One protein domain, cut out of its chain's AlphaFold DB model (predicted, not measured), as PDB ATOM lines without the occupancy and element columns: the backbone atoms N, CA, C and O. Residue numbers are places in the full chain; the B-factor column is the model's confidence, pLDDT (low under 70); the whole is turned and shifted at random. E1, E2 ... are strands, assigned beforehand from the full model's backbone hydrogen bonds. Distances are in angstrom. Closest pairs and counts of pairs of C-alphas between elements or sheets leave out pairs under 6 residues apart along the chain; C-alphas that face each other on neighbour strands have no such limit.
ATOM      1  N   ARG A   5     141.329 184.177 118.194       40.81
ATOM      2  CA  ARG A   5     141.552 184.005 116.748       40.81
ATOM      3  C   ARG A   5     141.329 185.344 116.055       40.81
ATOM      4  O   ARG A   5     140.272 185.940 116.226       40.81
ATOM      5  N   GLN A   6     142.280 185.765 115.228       50.84
ATOM      6  CA  GLN A   6     142.081 186.846 114.262       50.84
ATOM      7  C   GLN A   6     142.259 186.260 112.858       50.84
ATOM      8  O   GLN A   6     143.279 185.636 112.560       50.84
ATOM      9  N   GLU A   7     141.231 186.381 112.018       47.06
ATOM     10  CA  GLU A   7     141.245 185.868 110.648       47.06
ATOM     11  C   GLU A   7     141.727 186.948 109.682       47.06
ATOM     12  O   GLU A   7     141.173 188.047 109.638       47.06
ATOM     13  N   ARG A   8     142.748 186.626 108.881       56.31
ATOM     14  CA  ARG A   8     143.097 187.382 107.678       56.31
ATOM     15  C   ARG A   8     143.127 186.452 106.480       56.31
ATOM     16  O   ARG A   8     143.393 185.260 106.601       56.31
ATOM     17  N   THR A   9     142.891 187.025 105.308       56.69
ATOM     18  CA  THR A   9     142.817 186.315 104.027       56.69
ATOM     19  C   THR A   9     144.106 185.610 103.619       56.69
ATOM     20  O   THR A   9     144.069 184.893 102.633       56.69
ATOM     21  N   GLU A  10     145.224 185.757 104.341       67.94
ATOM     22  CA  GLU A  10     146.515 185.121 104.022       67.94
ATOM     23  C   GLU A  10     146.970 184.082 105.065       67.94
ATOM     24  O   GLU A  10     147.579 183.078 104.693       67.94
ATOM     25  N   TYR A  11     146.639 184.270 106.347       77.50
ATOM     26  CA  TYR A  11     147.014 183.380 107.449       77.50
ATOM     27  C   TYR A  11     146.056 183.523 108.638       77.50
ATOM     28  O   TYR A  11     145.379 184.539 108.810       77.50
ATOM     29  N   THR A  12     146.037 182.511 109.499       86.00
ATOM     30  CA  THR A  12     145.401 182.571 110.821       86.00
ATOM     31  C   THR A  12     146.470 182.514 111.891       86.00
ATOM     32  O   THR A  12     147.424 181.747 111.748       86.00
ATOM     33  N   TYR A  13     146.289 183.237 112.990       86.81
ATOM     34  CA  TYR A  13     147.090 183.010 114.186       86.81
ATOM     35  C   TYR A  13     146.212 182.749 115.406       86.81
ATOM     36  O   TYR A  13     145.064 183.198 115.477       86.81
ATOM     37  N   LYS A  14     146.760 181.995 116.357       89.00
ATOM     38  CA  LYS A  14     146.109 181.661 117.620       89.00
ATOM     39  C   LYS A  14     147.149 181.474 118.717       89.00
ATOM     40  O   LYS A  14     148.190 180.869 118.486       89.00
ATOM     41  N   LEU A  15     146.843 181.942 119.921       89.38
ATOM     42  CA  LEU A  15     147.604 181.600 121.122       89.38
ATOM     43  C   LEU A  15     146.902 180.442 121.840       89.38
ATOM     44  O   LEU A  15     145.746 180.563 122.246       89.38
ATOM     45  N   ASN A  16     147.587 179.310 121.963       90.50
ATOM     46  CA  ASN A  16     147.189 178.183 122.791       90.50
ATOM     47  C   ASN A  16     147.784 178.361 124.202       90.50
ATOM     48  O   ASN A  16     148.981 178.614 124.373       90.50
ATOM     49  N   LEU A  17     146.906 178.240 125.198       88.81
ATOM     50  CA  LEU A  17     147.146 178.519 126.610       88.81
ATOM     51  C   LEU A  17     147.033 177.269 127.492       88.81
ATOM     52  O   LEU A  17     147.009 177.391 128.712       88.81
ATOM     53  N   ASP A  18     146.962 176.070 126.914       88.62
ATOM     54  CA  ASP A  18     146.775 174.820 127.663       88.62
ATOM     55  C   ASP A  18     147.902 174.608 128.697       88.62
ATOM     56  O   ASP A  18     147.680 174.106 129.799       88.62
ATOM     57  N   ASN A  19     149.102 175.110 128.389       86.12
ATOM     58  CA  ASN A  19     150.290 175.038 129.242       86.12
ATOM     59  C   ASN A  19     150.566 176.332 130.027       86.12
ATOM     60  O   ASN A  19     151.651 176.513 130.579       86.12
ATOM     61  N   ILE A  20     149.592 177.242 130.140       85.88
ATOM     62  CA  ILE A  20     149.813 178.515 130.843       85.88
ATOM     63  C   ILE A  20     150.178 178.310 132.320       85.88
ATOM     64  O   ILE A  20     150.959 179.069 132.894       85.88
ATOM     65  N   HIS A  21     149.683 177.227 132.922       79.12
ATOM     66  CA  HIS A  21     149.996 176.831 134.292       79.12
ATOM     67  C   HIS A  21     151.494 176.525 134.494       79.12
ATOM     68  O   HIS A  21     152.039 176.834 135.556       79.12
ATOM     69  N   THR A  22     152.184 176.004 133.470       81.50
ATOM     70  CA  THR A  22     153.647 175.806 133.469       81.50
ATOM     71  C   THR A  22     154.421 177.039 132.999       81.50
ATOM     72  O   THR A  22     155.653 177.043 133.038       81.50
ATOM     73  N   GLY A  23     153.723 178.109 132.609       83.94
ATOM     74  CA  GLY A  23     154.329 179.330 132.090       83.94
ATOM     75  C   GLY A  23     154.568 179.338 130.593       83.94
ATOM     76  O   GLY A  23     155.324 180.189 130.118       83.94
ATOM     77  N   GLU A  24     153.960 178.409 129.863       89.94
ATOM     78  CA  GLU A  24     154.147 178.267 128.428       89.94
ATOM     79  C   GLU A  24     152.916 178.727 127.645       89.94
ATOM     80  O   GLU A  24     151.772 178.442 127.998       89.94
ATOM     81  N   VAL A  25     153.175 179.407 126.532       90.81
ATOM     82  CA  VAL A  25     152.186 179.799 125.529       90.81
ATOM     83  C   VAL A  25     152.667 179.299 124.177       90.81
ATOM     84  O   VAL A  25     153.850 179.400 123.852       90.81
ATOM     85  N   ILE A  26     151.760 178.747 123.378       93.00
ATOM     86  CA  ILE A  26     152.076 178.278 122.028       93.00
ATOM     87  C   ILE A  26     151.390 179.203 121.028       93.00
ATOM     88  O   ILE A  26     150.168 179.292 121.003       93.00
ATOM     89  N   LEU A  27     152.169 179.876 120.188       91.75
ATOM     90  CA  LEU A  27     151.649 180.584 119.025       91.75
ATOM     91  C   LEU A  27     151.515 179.605 117.862       91.75
ATOM     92  O   LEU A  27     152.493 178.995 117.434       91.75
ATOM     93  N   GLU A  28     150.312 179.490 117.330       92.50
ATOM     94  CA  GLU A  28     149.984 178.697 116.157       92.50
ATOM     95  C   GLU A  28     149.776 179.638 114.973       92.50
ATOM     96  O   GLU A  28     148.913 180.510 115.032       92.50
ATOM     97  N   ILE A  29     150.548 179.456 113.904       89.94
ATOM     98  CA  ILE A  29     150.341 180.119 112.615       89.94
ATOM     99  C   ILE A  29     149.837 179.079 111.629       89.94
ATOM    100  O   ILE A  29     150.523 178.095 111.360       89.94
ATOM    101  N   GLY A  30     148.634 179.290 111.109       90.62
ATOM    102  CA  GLY A  30     147.977 178.423 110.140       90.62
ATOM    103  C   GLY A  30     147.870 179.084 108.771       90.62
ATOM    104  O   GLY A  30     147.703 180.300 108.672       90.62
ATOM    105  N   ASN A  31     147.935 178.275 107.714       89.38
ATOM    106  CA  ASN A  31     147.665 178.717 106.349       89.38
ATOM    107  C   ASN A  31     146.319 178.146 105.862       89.38
ATOM    108  O   ASN A  31     146.284 176.992 105.429       89.38
ATOM    109  N   PRO A  32     145.219 178.920 105.895       86.00
ATOM    110  CA  PRO A  32     143.922 178.456 105.401       86.00
ATOM    111  C   PRO A  32     143.834 178.436 103.860       86.00
ATOM    112  O   PRO A  32     142.866 177.926 103.295       86.00
ATOM    113  N   ASN A  33     144.820 178.999 103.154       81.00
ATOM    114  CA  ASN A  33     144.762 179.239 101.714       81.00
ATOM    115  C   ASN A  33     145.503 178.189 100.893       81.00
ATOM    116  O   ASN A  33     146.380 177.475 101.370       81.00
ATOM    117  N   LYS A  34     145.193 178.142  99.589       73.38
ATOM    118  CA  LYS A  34     145.881 177.259  98.632       73.38
ATOM    119  C   LYS A  34     147.343 177.640  98.392       73.38
ATOM    120  O   LYS A  34     148.150 176.759  98.108       73.38
ATOM    121  N   THR A  35     147.687 178.919  98.512       86.69
ATOM    122  CA  THR A  35     149.047 179.401  98.259       86.69
ATOM    123  C   THR A  35     149.921 179.203  99.497       86.69
ATOM    124  O   THR A  35     149.534 179.641 100.580       86.69
ATOM    125  N   PRO A  36     151.102 178.572  99.381       87.69
ATOM    126  CA  PRO A  36     152.026 178.457 100.501       87.69
ATOM    127  C   PRO A  36     152.519 179.826 100.987       87.69
ATOM    128  O   PRO A  36     152.872 180.681 100.174       87.69
ATOM    129  N   ILE A  37     152.619 180.002 102.306       88.25
ATOM    130  CA  ILE A  37     153.156 181.223 102.922       88.25
ATOM    131  C   ILE A  37     154.549 180.961 103.495       88.25
ATOM    132  O   ILE A  37     154.845 179.860 103.963       88.25
ATOM    133  N   LYS A  38     155.429 181.964 103.453       89.25
ATOM    134  CA  LYS A  38     156.755 181.864 104.077       89.25
ATOM    135  C   LYS A  38     156.691 182.390 105.505       89.25
ATOM    136  O   LYS A  38     156.352 183.552 105.719       89.25
ATOM    137  N   VAL A  39     157.063 181.540 106.453       90.56
ATOM    138  CA  VAL A  39     157.131 181.841 107.885       90.56
ATOM    139  C   VAL A  39     158.544 181.582 108.396       90.56
ATOM    140  O   VAL A  39     159.350 180.896 107.754       90.56
ATOM    141  N   SER A  40     158.879 182.134 109.552       91.69
ATOM    142  CA  SER A  40     160.167 181.882 110.185       91.69
ATOM    143  C   SER A  40     160.263 180.447 110.691       91.69
ATOM    144  O   SER A  40     159.298 179.871 111.192       91.69
ATOM    145  N   GLU A  41     161.436 179.833 110.578       91.31
ATOM    146  CA  GLU A  41     161.617 178.457 111.053       91.31
ATOM    147  C   GLU A  41     161.591 178.372 112.586       91.31
ATOM    148  O   GLU A  41     161.015 177.436 113.154       91.31
ATOM    149  N   LYS A  42     162.197 179.376 113.230       90.38
ATOM    150  CA  LYS A  42     162.323 179.561 114.676       90.38
ATOM    151  C   LYS A  42     162.132 181.040 115.007       90.38
ATOM    152  O   LYS A  42     162.416 181.897 114.169       90.38
ATOM    153  N   ILE A  43     161.672 181.305 116.223       90.00
ATOM    154  CA  ILE A  43     161.509 182.644 116.792       90.00
ATOM    155  C   ILE A  43     162.210 182.637 118.152       90.00
ATOM    156  O   ILE A  43     162.156 181.632 118.864       90.00
ATOM    157  N   ASP A  44     162.894 183.727 118.486       88.56
ATOM    158  CA  ASP A  44     163.516 183.894 119.797       88.56
ATOM    159  C   ASP A  44     162.440 184.023 120.879       88.56
ATOM    160  O   ASP A  44     161.439 184.714 120.696       88.56
ATOM    161  N   ASN A  45     162.645 183.379 122.028       88.00
ATOM    162  CA  ASN A  45     161.671 183.405 123.115       88.00
ATOM    163  C   ASN A  45     161.373 184.827 123.615       88.00
ATOM    164  O   ASN A  45     160.258 185.101 124.042       88.00
ATOM    165  N   ASN A  46     162.367 185.716 123.588       86.50
ATOM    166  CA  ASN A  46     162.236 187.084 124.081       86.50
ATOM    167  C   ASN A  46     161.447 187.980 123.118       86.50
ATOM    168  O   ASN A  46     161.033 189.062 123.516       86.50
ATOM    169  N   ALA A  47     161.208 187.537 121.881       87.44
ATOM    170  CA  ALA A  47     160.429 188.299 120.911       87.44
ATOM    171  C   ALA A  47     158.953 188.431 121.308       87.44
ATOM    172  O   ALA A  47     158.308 189.408 120.932       87.44
ATOM    173  N   LEU A  48     158.415 187.457 122.056       88.88
ATOM    174  CA  LEU A  48     157.081 187.559 122.636       88.88
ATOM    175  C   LEU A  48     157.169 188.319 123.962       88.88
ATOM    176  O   LEU A  48     157.542 187.765 124.997       88.88
ATOM    177  N   VAL A  49     156.802 189.592 123.920       87.62
ATOM    178  CA  VAL A  49     156.908 190.513 125.050       87.62
ATOM    179  C   VAL A  49     155.580 190.577 125.792       87.62
ATOM    180  O   VAL A  49     154.533 190.821 125.194       87.62
ATOM    181  N   VAL A  50     155.614 190.401 127.115       88.88
ATOM    182  CA  VAL A  50     154.465 190.678 127.987       88.88
ATOM    183  C   VAL A  50     154.351 192.192 128.165       88.88
ATOM    184  O   VAL A  50     155.206 192.821 128.788       88.88
ATOM    185  N   THR A  51     153.302 192.789 127.606       88.94
ATOM    186  CA  THR A  51     153.109 194.249 127.612       88.94
ATOM    187  C   THR A  51     152.371 194.729 128.859       88.94
ATOM    188  O   THR A  51     152.635 195.828 129.351       88.94
ATOM    189  N   ALA A  52     151.505 193.882 129.419       90.88
ATOM    190  CA  ALA A  52     150.816 194.114 130.682       90.88
ATOM    191  C   ALA A  52     150.632 192.796 131.439       90.88
ATOM    192  O   ALA A  52     150.343 191.771 130.819       90.88
ATOM    193  N   PHE A  53     150.758 192.828 132.767       91.69
ATOM    194  CA  PHE A  53     150.566 191.674 133.643       91.69
ATOM    195  C   PHE A  53     149.864 192.129 134.923       91.69
ATOM    196  O   PHE A  53     150.333 193.042 135.595       91.69
ATOM    197  N   GLN A  54     148.723 191.526 135.240       93.25
ATOM    198  CA  GLN A  54     147.864 191.965 136.335       93.25
ATOM    199  C   GLN A  54     147.315 190.783 137.134       93.25
ATOM    200  O   GLN A  54     147.218 189.664 136.625       93.25
ATOM    201  N   LYS A  55     146.918 191.039 138.383       93.75
ATOM    202  CA  LYS A  55     146.389 190.032 139.316       93.75
ATOM    203  C   LYS A  55     145.144 190.529 140.033       93.75
ATOM    204  O   LYS A  55     145.078 191.690 140.416       93.75
ATOM    205  N   SER A  56     144.208 189.624 140.275       94.81
ATOM    206  CA  SER A  56     143.030 189.829 141.105       94.81
ATOM    207  C   SER A  56     142.795 188.643 142.042       94.81
ATOM    208  O   SER A  56     143.298 187.534 141.835       94.81
ATOM    209  N   ASP A  57     142.006 188.884 143.082       93.00
ATOM    210  CA  ASP A  57     141.544 187.859 144.015       93.00
ATOM    211  C   ASP A  57     140.341 187.079 143.465       93.00
ATOM    212  O   ASP A  57     140.097 185.948 143.876       93.00
ATOM    213  N   THR A  58     139.612 187.654 142.504       91.88
ATOM    214  CA  THR A  58     138.427 187.049 141.878       91.88
ATOM    215  C   THR A  58     138.468 187.243 140.361       91.88
ATOM    216  O   THR A  58     139.147 188.138 139.869       91.88
ATOM    217  N   GLU A  59     137.749 186.411 139.606       88.38
ATOM    218  CA  GLU A  59     137.747 186.458 138.133       88.38
ATOM    219  C   GLU A  59     137.203 187.786 137.583       88.38
ATOM    220  O   GLU A  59     137.752 188.355 136.644       88.38
ATOM    221  N   ALA A  60     136.146 188.309 138.209       88.81
ATOM    222  CA  ALA A  60     135.503 189.572 137.842       88.81
ATOM    223  C   ALA A  60     135.962 190.762 138.710       88.81
ATOM    224  O   ALA A  60     135.318 191.810 138.722       88.81
ATOM    225  N   GLY A  61     137.039 190.591 139.480       88.38
ATOM    226  CA  GLY A  61     137.505 191.581 140.444       88.38
ATOM    227  C   GLY A  61     138.298 192.730 139.830       88.38
ATOM    228  O   GLY A  61     138.575 192.786 138.630       88.38
ATOM    229  N   VAL A  62     138.723 193.650 140.699       91.69
ATOM    230  CA  VAL A  62     139.699 194.679 140.332       91.69
ATOM    231  C   VAL A  62     141.056 194.008 140.140       91.69
ATOM    232  O   VAL A  62     141.495 193.216 140.977       91.69
ATOM    233  N   TYR A  63     141.696 194.304 139.014       94.25
ATOM    234  CA  TYR A  63     143.017 193.798 138.670       94.25
ATOM    235  C   TYR A  63     144.072 194.854 138.985       94.25
ATOM    236  O   TYR A  63     143.978 195.985 138.516       94.25
ATOM    237  N   GLU A  64     145.078 194.458 139.753       93.56
ATOM    238  CA  GLU A  64     146.235 195.275 140.113       93.56
ATOM    239  C   GLU A  64     147.390 194.986 139.157       93.56
ATOM    240  O   GLU A  64     147.652 193.819 138.843       93.56
ATOM    241  N   ASP A  65     148.105 196.029 138.737       91.56
ATOM    242  CA  ASP A  65     149.338 195.882 137.968       91.56
ATOM    243  C   ASP A  65     150.417 195.167 138.781       91.56
ATOM    244  O   ASP A  65     150.652 195.453 139.957       91.56
ATOM    245  N   ILE A  66     151.084 194.219 138.131       88.12
ATOM    246  CA  ILE A  66     152.275 193.565 138.652       88.12
ATOM    247  C   ILE A  66     153.451 194.011 137.804       88.12
ATOM    248  O   ILE A  66     153.412 193.922 136.575       88.12
ATOM    249  N   ASP A  67     154.526 194.405 138.477       81.88
ATOM    250  CA  ASP A  67     155.802 194.610 137.817       81.88
ATOM    251  C   ASP A  67     156.330 193.271 137.280       81.88
ATOM    252  O   ASP A  67     156.709 192.356 138.022       81.88
ATOM    253  N   PHE A  68     156.267 193.132 135.961       79.81
ATOM    254  CA  PHE A  68     156.687 191.952 135.229       79.81
ATOM    255  C   PHE A  68     157.867 192.344 134.355       79.81
ATOM    256  O   PHE A  68     157.748 193.259 133.538       79.81
ATOM    257  N   ALA A  69     159.002 191.659 134.514       72.44
ATOM    258  CA  ALA A  69     160.226 192.031 133.823       72.44
ATOM    259  C   ALA A  69     159.997 191.953 132.320       72.44
ATOM    260  O   ALA A  69     159.786 190.883 131.740       72.44
ATOM    261  N   ARG A  70     160.071 193.120 131.694       70.62
ATOM    262  CA  ARG A  70     160.047 193.243 130.250       70.62
ATOM    263  C   ARG A  70     161.437 192.897 129.756       70.62
ATOM    264  O   ARG A  70     162.393 193.636 129.978       70.62
ATOM    265  N   LYS A  71     161.562 191.741 129.111       71.06
ATOM    266  CA  LYS A  71     162.739 191.478 128.293       71.06
ATOM    267  C   LYS A  71     162.552 192.230 126.990       71.06
ATOM    268  O   LYS A  71     161.641 191.918 126.229       71.06
ATOM    269  N   HIS A  72     163.393 193.230 126.774       66.38
ATOM    270  CA  HIS A  72     163.482 193.887 125.484       66.38
ATOM    271  C   HIS A  72     164.167 192.934 124.504       66.38
ATOM    272  O   HIS A  72     165.209 192.350 124.814       66.38
ATOM    273  N   PHE A  73     163.533 192.723 123.357       78.12
ATOM    274  CA  PHE A  73     164.120 192.004 122.239       78.12
ATOM    275  C   PHE A  73     164.574 193.030 121.209       78.12
ATOM    276  O   PHE A  73     163.752 193.622 120.515       78.12
ATOM    277  N   ASP A  74     165.885 193.224 121.118       75.88
ATOM    278  CA  ASP A  74     166.464 194.130 120.138       75.88
ATOM    279  C   ASP A  74     166.792 193.373 118.851       75.88
ATOM    280  O   ASP A  74     167.529 192.383 118.838       75.88
ATOM    281  N   CYS A  75     166.247 193.861 117.742       78.38
ATOM    282  CA  CYS A  75     166.504 193.331 116.417       78.38
ATOM    283  C   CYS A  75     167.291 194.341 115.586       78.38
ATOM    284  O   CYS A  75     166.753 195.332 115.101       78.38
ATOM    285  N   PHE A  76     168.576 194.055 115.394       77.56
ATOM    286  CA  PHE A  76     169.486 194.953 114.681       77.56
ATOM    287  C   PHE A  76     169.515 194.721 113.160       77.56
ATOM    288  O   PHE A  76     170.012 195.570 112.426       77.56
ATOM    289  N   ILE A  77     168.997 193.585 112.670       76.31
ATOM    290  CA  ILE A  77     168.980 193.224 111.241       76.31
ATOM    291  C   ILE A  77     167.599 192.689 110.863       76.31
ATOM    292  O   ILE A  77     167.109 191.736 111.467       76.31
ATOM    293  N   GLN A  78     166.986 193.272 109.828       75.75
ATOM    294  CA  GLN A  78     165.682 192.839 109.327       75.75
ATOM    295  C   GLN A  78     165.789 191.853 108.144       75.75
ATOM    296  O   GLN A  78     166.655 192.019 107.283       75.75
ATOM    297  N   PRO A  79     164.875 190.864 108.044       75.81
ATOM    298  CA  PRO A  79     163.872 190.507 109.050       75.81
ATOM    299  C   PRO A  79     164.521 189.831 110.266       75.81
ATOM    300  O   PRO A  79     165.380 188.964 110.111       75.81
ATOM    301  N   CYS A  80     164.042 190.169 111.465       81.81
ATOM    302  CA  CYS A  80     164.514 189.601 112.738       81.81
ATOM    303  C   CYS A  80     164.433 188.073 112.757       81.81
ATOM    304  O   CYS A  80     165.260 187.391 113.357       81.81
ATOM    305  N   PHE A  81     163.435 187.541 112.044       87.06
ATOM    306  CA  PHE A  81     163.203 186.120 111.874       87.06
ATOM    307  C   PHE A  81     163.096 185.782 110.382       87.06
ATOM    308  O   PHE A  81     162.027 185.925 109.788       87.06
ATOM    309  N   PRO A  82     164.176 185.300 109.745       86.75
ATOM    310  CA  PRO A  82     164.171 184.965 108.324       86.75
ATOM    311  C   PRO A  82     163.075 183.959 107.939       86.75
ATOM    312  O   PRO A  82     162.954 182.899 108.556       86.75
ATOM    313  N   TYR A  83     162.323 184.255 106.871       89.38
ATOM    314  CA  TYR A  83     161.195 183.450 106.373       89.38
ATOM    315  C   TYR A  83     161.642 182.183 105.621       89.38
ATOM    316  O   TYR A  83     161.457 182.048 104.407       89.38
ATOM    317  N   LYS A  84     162.308 181.275 106.332       89.44
ATOM    318  CA  LYS A  84     162.951 180.082 105.761       89.44
ATOM    319  C   LYS A  84     162.024 178.872 105.634       89.44
ATOM    320  O   LYS A  84     162.371 177.934 104.925       89.44
ATOM    321  N   PHE A  85     160.855 178.881 106.274       91.69
ATOM    322  CA  PHE A  85     159.925 177.754 106.257       91.69
ATOM    323  C   PHE A  85     158.728 178.027 105.344       91.69
ATOM    324  O   PHE A  85     158.088 179.072 105.439       91.69
ATOM    325  N   LEU A  86     158.406 177.073 104.469       91.81
ATOM    326  CA  LEU A  86     157.253 177.153 103.576       91.81
ATOM    327  C   LEU A  86     156.054 176.419 104.196       91.81
ATOM    328  O   LEU A  86     156.008 175.190 104.201       91.81
ATOM    329  N   LEU A  87     155.078 177.172 104.705       91.31
ATOM    330  CA  LEU A  87     153.865 176.638 105.318       91.31
ATOM    331  C   LEU A  87     152.794 176.382 104.247       91.31
ATOM    332  O   LEU A  87     152.231 177.315 103.666       91.31
ATOM    333  N   LYS A  88     152.536 175.102 103.962       92.75
ATOM    334  CA  LYS A  88     151.550 174.662 102.959       92.75
ATOM    335  C   LYS A  88     150.110 174.836 103.464       92.75
ATOM    336  O   LYS A  88     149.893 175.058 104.653       92.75
ATOM    337  N   LYS A  89     149.145 174.710 102.550       91.50
ATOM    338  CA  LYS A  89     147.705 174.730 102.839       91.50
ATOM    339  C   LYS A  89     147.347 173.781 103.988       91.50
ATOM    340  O   LYS A  89     147.849 172.660 104.026       91.50
ATOM    341  N   ASP A  90     146.477 174.245 104.880       90.06
ATOM    342  CA  ASP A  90     145.936 173.535 106.046       90.06
ATOM    343  C   ASP A  90     147.002 173.057 107.053       90.06
ATOM    344  O   ASP A  90     146.704 172.297 107.974       90.06
ATOM    345  N   MET A  91     148.253 173.512 106.914       92.81
ATOM    346  CA  MET A  91     149.306 173.250 107.890       92.81
ATOM    347  C   MET A  91     149.370 174.343 108.950       92.81
ATOM    348  O   MET A  91     149.144 175.525 108.678       92.81
ATOM    349  N   ILE A  92     149.772 173.926 110.149       93.06
ATOM    350  CA  ILE A  92     150.013 174.794 111.298       93.06
ATOM    351  C   ILE A  92     151.489 174.703 111.682       93.06
ATOM    352  O   ILE A  92     152.048 173.615 111.823       93.06
ATOM    353  N   LYS A  93     152.123 175.859 111.870       93.75
ATOM    354  CA  LYS A  93     153.435 175.993 112.496       93.75
ATOM    355  C   LYS A  93     153.241 176.481 113.923       93.75
ATOM    356  O   LYS A  93     152.574 177.486 114.150       93.75
ATOM    357  N   GLN A  94     153.838 175.771 114.870       95.25
ATOM    358  CA  GLN A  94     153.775 176.108 116.286       95.25
ATOM    359  C   GLN A  94     155.101 176.704 116.757       95.25
ATOM    360  O   GLN A  94     156.178 176.207 116.410       95.25
ATOM    361  N   TYR A  95     155.008 177.742 117.580       93.44
ATOM    362  CA  TYR A  95     156.128 178.379 118.260       93.44
ATOM    363  C   TYR A  95     155.842 178.392 119.754       93.44
ATOM    364  O   TYR A  95     154.846 178.959 120.202       93.44
ATOM    365  N   LYS A  96     156.703 177.735 120.528       94.06
ATOM    366  CA  LYS A  96     156.588 177.677 121.983       94.06
ATOM    367  C   LYS A  96     157.326 178.863 122.595       94.06
ATOM    368  O   LYS A  96     158.510 179.048 122.329       94.06
ATOM    369  N   PHE A  97     156.636 179.590 123.464       91.12
ATOM    370  CA  PHE A  97     157.183 180.669 124.271       91.12
ATOM    371  C   PHE A  97     157.022 180.342 125.749       91.12
ATOM    372  O   PHE A  97     155.951 179.949 126.208       91.12
ATOM    373  N   ARG A  98     158.090 180.534 126.511       89.81
ATOM    374  CA  ARG A  98     158.095 180.489 127.965       89.81
ATOM    375  C   ARG A  98     158.028 181.916 128.480       89.81
ATOM    376  O   ARG A  98     159.031 182.632 128.463       89.81
ATOM    377  N   ILE A  99     156.837 182.308 128.910       85.06
ATOM    378  CA  ILE A  99     156.555 183.655 129.402       85.06
ATOM    379  C   ILE A  99     156.744 183.747 130.915       85.06
ATOM    380  O   ILE A  99     157.349 184.702 131.379       85.06
ATOM    381  N   LEU A 100     156.329 182.740 131.693       78.94
ATOM    382  CA  LEU A 100     156.557 182.723 133.140       78.94
ATOM    383  C   LEU A 100     157.832 181.919 133.430       78.94
ATOM    384  O   LEU A 100     157.875 180.697 133.260       78.94
ATOM    385  N   SER A 101     158.899 182.597 133.852       65.69
ATOM    386  CA  SER A 101     160.089 181.922 134.379       65.69
ATOM    387  C   SER A 101     159.837 181.407 135.797       65.69
ATOM    388  O   SER A 101     158.986 181.914 136.526       65.69
ATOM    389  N   SER A 102     160.628 180.419 136.223       55.03
ATOM    390  CA  SER A 102     160.613 179.880 137.594       55.03
ATOM    391  C   SER A 102     160.893 180.928 138.678       55.03
ATOM    392  O   SER A 102     160.599 180.687 139.843       55.03
ATOM    393  N   THR A 103     161.440 182.088 138.310       56.25
ATOM    394  CA  THR A 103     161.670 183.218 139.218       56.25
ATOM    395  C   THR A 103     160.386 183.963 139.597       56.25
ATOM    396  O   THR A 103     160.348 184.584 140.655       56.25
ATOM    397  N   TYR A 104     159.312 183.869 138.801       67.56
ATOM    398  CA  TYR A 104     158.019 184.464 139.143       67.56
ATOM    399  C   TYR A 104     157.178 183.491 139.966       67.56
ATOM    400  O   TYR A 104     156.468 182.627 139.446       67.56
ATOM    401  N   SER A 105     157.242 183.659 141.285       69.56
ATOM    402  CA  SER A 105     156.391 182.936 142.232       69.56
ATOM    403  C   SER A 105     154.983 183.534 142.233       69.56
ATOM    404  O   SER A 105     154.624 184.328 143.101       69.56
ATOM    405  N   LEU A 106     154.182 183.180 141.225       82.75
ATOM    406  CA  LEU A 106     152.762 183.524 141.211       82.75
ATOM    407  C   LEU A 106     152.068 182.898 142.430       82.75
ATOM    408  O   LEU A 106     152.269 181.720 142.737       82.75
ATOM    409  N   LYS A 107     151.254 183.700 143.116       85.19
ATOM    410  CA  LYS A 107     150.471 183.279 144.278       85.19
ATOM    411  C   LYS A 107     149.406 182.279 143.826       85.19
ATOM    412  O   LYS A 107     148.752 182.498 142.810       85.19
ATOM    413  N   LYS A 108     149.239 181.207 144.599       86.75
ATOM    414  CA  LYS A 108     148.154 180.237 144.407       86.75
ATOM    415  C   LYS A 108     146.797 180.894 144.656       86.75
ATOM    416  O   LYS A 108     146.704 181.834 145.447       86.75
ATOM    417  N   ASP A 109     145.776 180.377 143.989       88.38
ATOM    418  CA  ASP A 109     144.382 180.804 144.063       88.38
ATOM    419  C   ASP A 109     144.154 182.278 143.728       88.38
ATOM    420  O   ASP A 109     143.242 182.923 144.243       88.38
ATOM    421  N   LYS A 110     144.979 182.815 142.826       91.25
ATOM    422  CA  LYS A 110     144.805 184.159 142.276       91.25
ATOM    423  C   LYS A 110     144.484 184.093 140.795       91.25
ATOM    424  O   LYS A 110     144.948 183.211 140.067       91.25
ATOM    425  N   TRP A 111     143.685 185.058 140.367       93.31
ATOM    426  CA  TRP A 111     143.375 185.280 138.969       93.31
ATOM    427  C   TRP A 111     144.413 186.208 138.375       93.31
ATOM    428  O   TRP A 111     144.724 187.254 138.936       93.31
ATOM    429  N   TYR A 112     144.944 185.832 137.226       91.69
ATOM    430  CA  TYR A 112     145.934 186.596 136.497       91.69
ATOM    431  C   TYR A 112     145.391 186.944 135.126       91.69
ATOM    432  O   TYR A 112     144.657 186.161 134.516       91.69
ATOM    433  N   ARG A 113     145.776 188.118 134.629       92.25
ATOM    434  CA  ARG A 113     145.586 188.452 133.225       92.25
ATOM    435  C   ARG A 113     146.796 189.143 132.642       92.25
ATOM    436  O   ARG A 113     147.491 189.878 133.338       92.25
ATOM    437  N   PHE A 114     147.042 188.917 131.362       91.12
ATOM    438  CA  PHE A 114     148.178 189.521 130.685       91.12
ATOM    439  C   PHE A 114     147.905 189.783 129.215       91.12
ATOM    440  O   PHE A 114     146.987 189.206 128.631       91.12
ATOM    441  N   LYS A 115     148.709 190.666 128.630       91.50
ATOM    442  CA  LYS A 115     148.765 190.898 127.187       91.50
ATOM    443  C   LYS A 115     150.154 190.572 126.677       91.50
ATOM    444  O   LYS A 115     151.141 190.835 127.367       91.50
ATOM    445  N   VAL A 116     150.223 190.033 125.468       89.44
ATOM    446  CA  VAL A 116     151.481 189.809 124.758       89.44
ATOM    447  C   VAL A 116     151.489 190.530 123.424       89.44
ATOM    448  O   VAL A 116     150.454 190.675 122.780       89.44
ATOM    449  N   SER A 117     152.676 190.957 123.016       88.12
ATOM    450  CA  SER A 117     152.951 191.499 121.692       88.12
ATOM    451  C   SER A 117     154.167 190.795 121.105       88.12
ATOM    452  O   SER A 117     155.108 190.458 121.822       88.12
ATOM    453  N   LEU A 118     154.143 190.575 119.799       86.31
ATOM    454  CA  LEU A 118     155.261 190.097 119.005       86.31
ATOM    455  C   LEU A 118     155.576 191.194 117.991       86.31
ATOM    456  O   LEU A 118     154.888 191.339 116.980       86.31
ATOM    457  N   GLU A 119     156.609 191.982 118.283       67.88
ATOM    458  CA  GLU A 119     156.961 193.205 117.542       67.88
ATOM    459  C   GLU A 119     157.597 192.945 116.163       67.88
ATOM    460  O   GLU A 119     158.096 193.859 115.514       67.88
ATOM    461  N   THR A 120     157.589 191.701 115.683       67.69
ATOM    462  CA  THR A 120     158.253 191.320 114.432       67.69
ATOM    463  C   THR A 120     157.298 190.586 113.504       67.69
ATOM    464  O   THR A 120     156.570 189.681 113.921       67.69
ATOM    465  N   SER A 121     157.345 190.927 112.215       70.69
ATOM    466  CA  SER A 121     156.718 190.126 111.168       70.69
ATOM    467  C   SER A 121     157.437 188.779 111.095       70.69
ATOM    468  O   SER A 121     158.544 188.672 110.578       70.69
ATOM    469  N   ILE A 122     156.812 187.738 111.637       78.12
ATOM    470  CA  ILE A 122     157.295 186.344 111.591       78.12
ATOM    471  C   ILE A 122     156.940 185.634 110.282       78.12
ATOM    472  O   ILE A 122     157.328 184.493 110.025       78.12
ATOM    473  N   CYS A 123     156.165 186.306 109.442       74.38
ATOM    474  CA  CYS A 123     155.838 185.869 108.106       74.38
ATOM    475  C   CYS A 123     155.767 187.064 107.163       74.38
ATOM    476  O   CYS A 123     155.561 188.207 107.579       74.38
ATOM    477  N   LYS A 124     156.015 186.799 105.878       71.94
ATOM    478  CA  LYS A 124     156.022 187.840 104.850       71.94
ATOM    479  C   LYS A 124     154.609 188.427 104.735       71.94
ATOM    480  O   LYS A 124     153.685 187.665 104.481       71.94
ATOM    481  N   ASN A 125     154.480 189.748 104.892       68.19
ATOM    482  CA  ASN A 125     153.215 190.507 104.900       68.19
ATOM    483  C   ASN A 125     152.300 190.252 106.110       68.19
ATOM    484  O   ASN A 125     151.101 190.510 106.054       68.19
ATOM    485  N   CYS A 126     152.862 189.757 107.209       69.88
ATOM    486  CA  CYS A 126     152.125 189.621 108.455       69.88
ATOM    487  C   CYS A 126     152.243 190.884 109.301       69.88
ATOM    488  O   CYS A 126     153.348 191.398 109.506       69.88
ATOM    489  N   ASP A 127     151.106 191.336 109.821       70.19
ATOM    490  CA  ASP A 127     151.060 192.393 110.823       70.19
ATOM    491  C   ASP A 127     151.604 191.884 112.159       70.19
ATOM    492  O   ASP A 127     151.699 190.676 112.407       70.19
ATOM    493  N   ASN A 128     151.920 192.833 113.037       74.94
ATOM    494  CA  ASN A 128     152.299 192.539 114.409       74.94
ATOM    495  C   ASN A 128     151.193 191.742 115.106       74.94
ATOM    496  O   ASN A 128     150.003 192.042 114.982       74.94
ATOM    497  N   ILE A 129     151.602 190.730 115.864       81.69
ATOM    498  CA  ILE A 129     150.678 189.912 116.644       81.69
ATOM    499  C   ILE A 129     150.571 190.549 118.022       81.69
ATOM    500  O   ILE A 129     151.564 190.657 118.733       81.69
ATOM    501  N   SER A 130     149.364 190.952 118.401       85.50
ATOM    502  CA  SER A 130     149.058 191.471 119.731       85.50
ATOM    503  C   SER A 130     147.840 190.740 120.269       85.50
ATOM    504  O   SER A 130     146.886 190.501 119.530       85.50
ATOM    505  N   SER A 131     147.879 190.344 121.538       86.56
ATOM    506  CA  SER A 131     146.759 189.663 122.175       86.56
ATOM    507  C   SER A 131     145.825 190.644 122.876       86.56
ATOM    508  O   SER A 131     146.246 191.642 123.469       86.56
ATOM    509  N   ASP A 132     144.550 190.269 122.937       89.44
ATOM    510  CA  ASP A 132     143.662 190.744 123.993       89.44
ATOM    511  C   ASP A 132     144.109 190.221 125.369       89.44
ATOM    512  O   ASP A 132     145.126 189.529 125.507       89.44
ATOM    513  N   TRP A 133     143.359 190.579 126.413       90.56
ATOM    514  CA  TRP A 133     143.596 190.054 127.752       90.56
ATOM    515  C   TRP A 133     143.446 188.533 127.774       90.56
ATOM    516  O   TRP A 133     142.389 187.981 127.472       90.56
ATOM    517  N   ILE A 134     144.516 187.866 128.181       89.31
ATOM    518  CA  ILE A 134     144.550 186.435 128.428       89.31
ATOM    519  C   ILE A 134     144.368 186.213 129.921       89.31
ATOM    520  O   ILE A 134     145.173 186.711 130.700       89.31
ATOM    521  N   TYR A 135     143.350 185.448 130.304       90.44
ATOM    522  CA  TYR A 135     143.002 185.174 131.696       90.44
ATOM    523  C   TYR A 135     143.411 183.758 132.085       90.44
ATOM    524  O   TYR A 135     143.195 182.811 131.325       90.44
TER     525      TYR A 135
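This is residues 5 to 135 of the 138 residues of the protein "Putative hemagglutinin/hemolysin-related protein" of Chryseobacterium sp. StRB126 (UniProt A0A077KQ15). With little regular structure, a twisted sheet, E1-E2-E3-E7, stands partly face to face with a long ribbon, E5 and E8; the short pair E4 and E6 lies at one end. Residues 119 to 135 fold back along E8. The 131 printed residues, all strand by class, hold 45 in eight named strands, E1 to E8, no named helix, each sheet antiparallel; the whole is compact, radius of gyration of the C-alphas 15.9 A, spanning 47 by 31 by 21 A.

E1 is residues 5 to 7, from C-alpha 5 at (141.552, 184.005, 116.748); E2 12 to 16; E3 24 to 30, 19.3 A; E7 92 to 98, 19.4 A. E4 is 37 to 39, E6 85 to 87, E5 48 to 56, 23.3 A, and E8 111 to 118, 23.7 A, to C-alpha 118 at (155.261, 190.097, 119.005).

E1, E2 and E3 make a meander, each strand the antiparallel neighbour of the one before. N 14 and O 28 of hairpin E2 and E3 are within hydrogen-bond range at 2.9 A, as are N 27 of E3 and O 95 of its antiparallel neighbour E7 at 2.8 A. E5 bends by 58 degrees at residue 51; N 49 and O 117 of E8 are 2.8 A apart. N 39 of E4 and O 85 of E6 are 2.9 A apart.

The printed part has no cut. Links E5 to E6 and E7 to E8 are long. pLDDT is under 70 in 16 residues, among them 5 to 10 and 101 to 105.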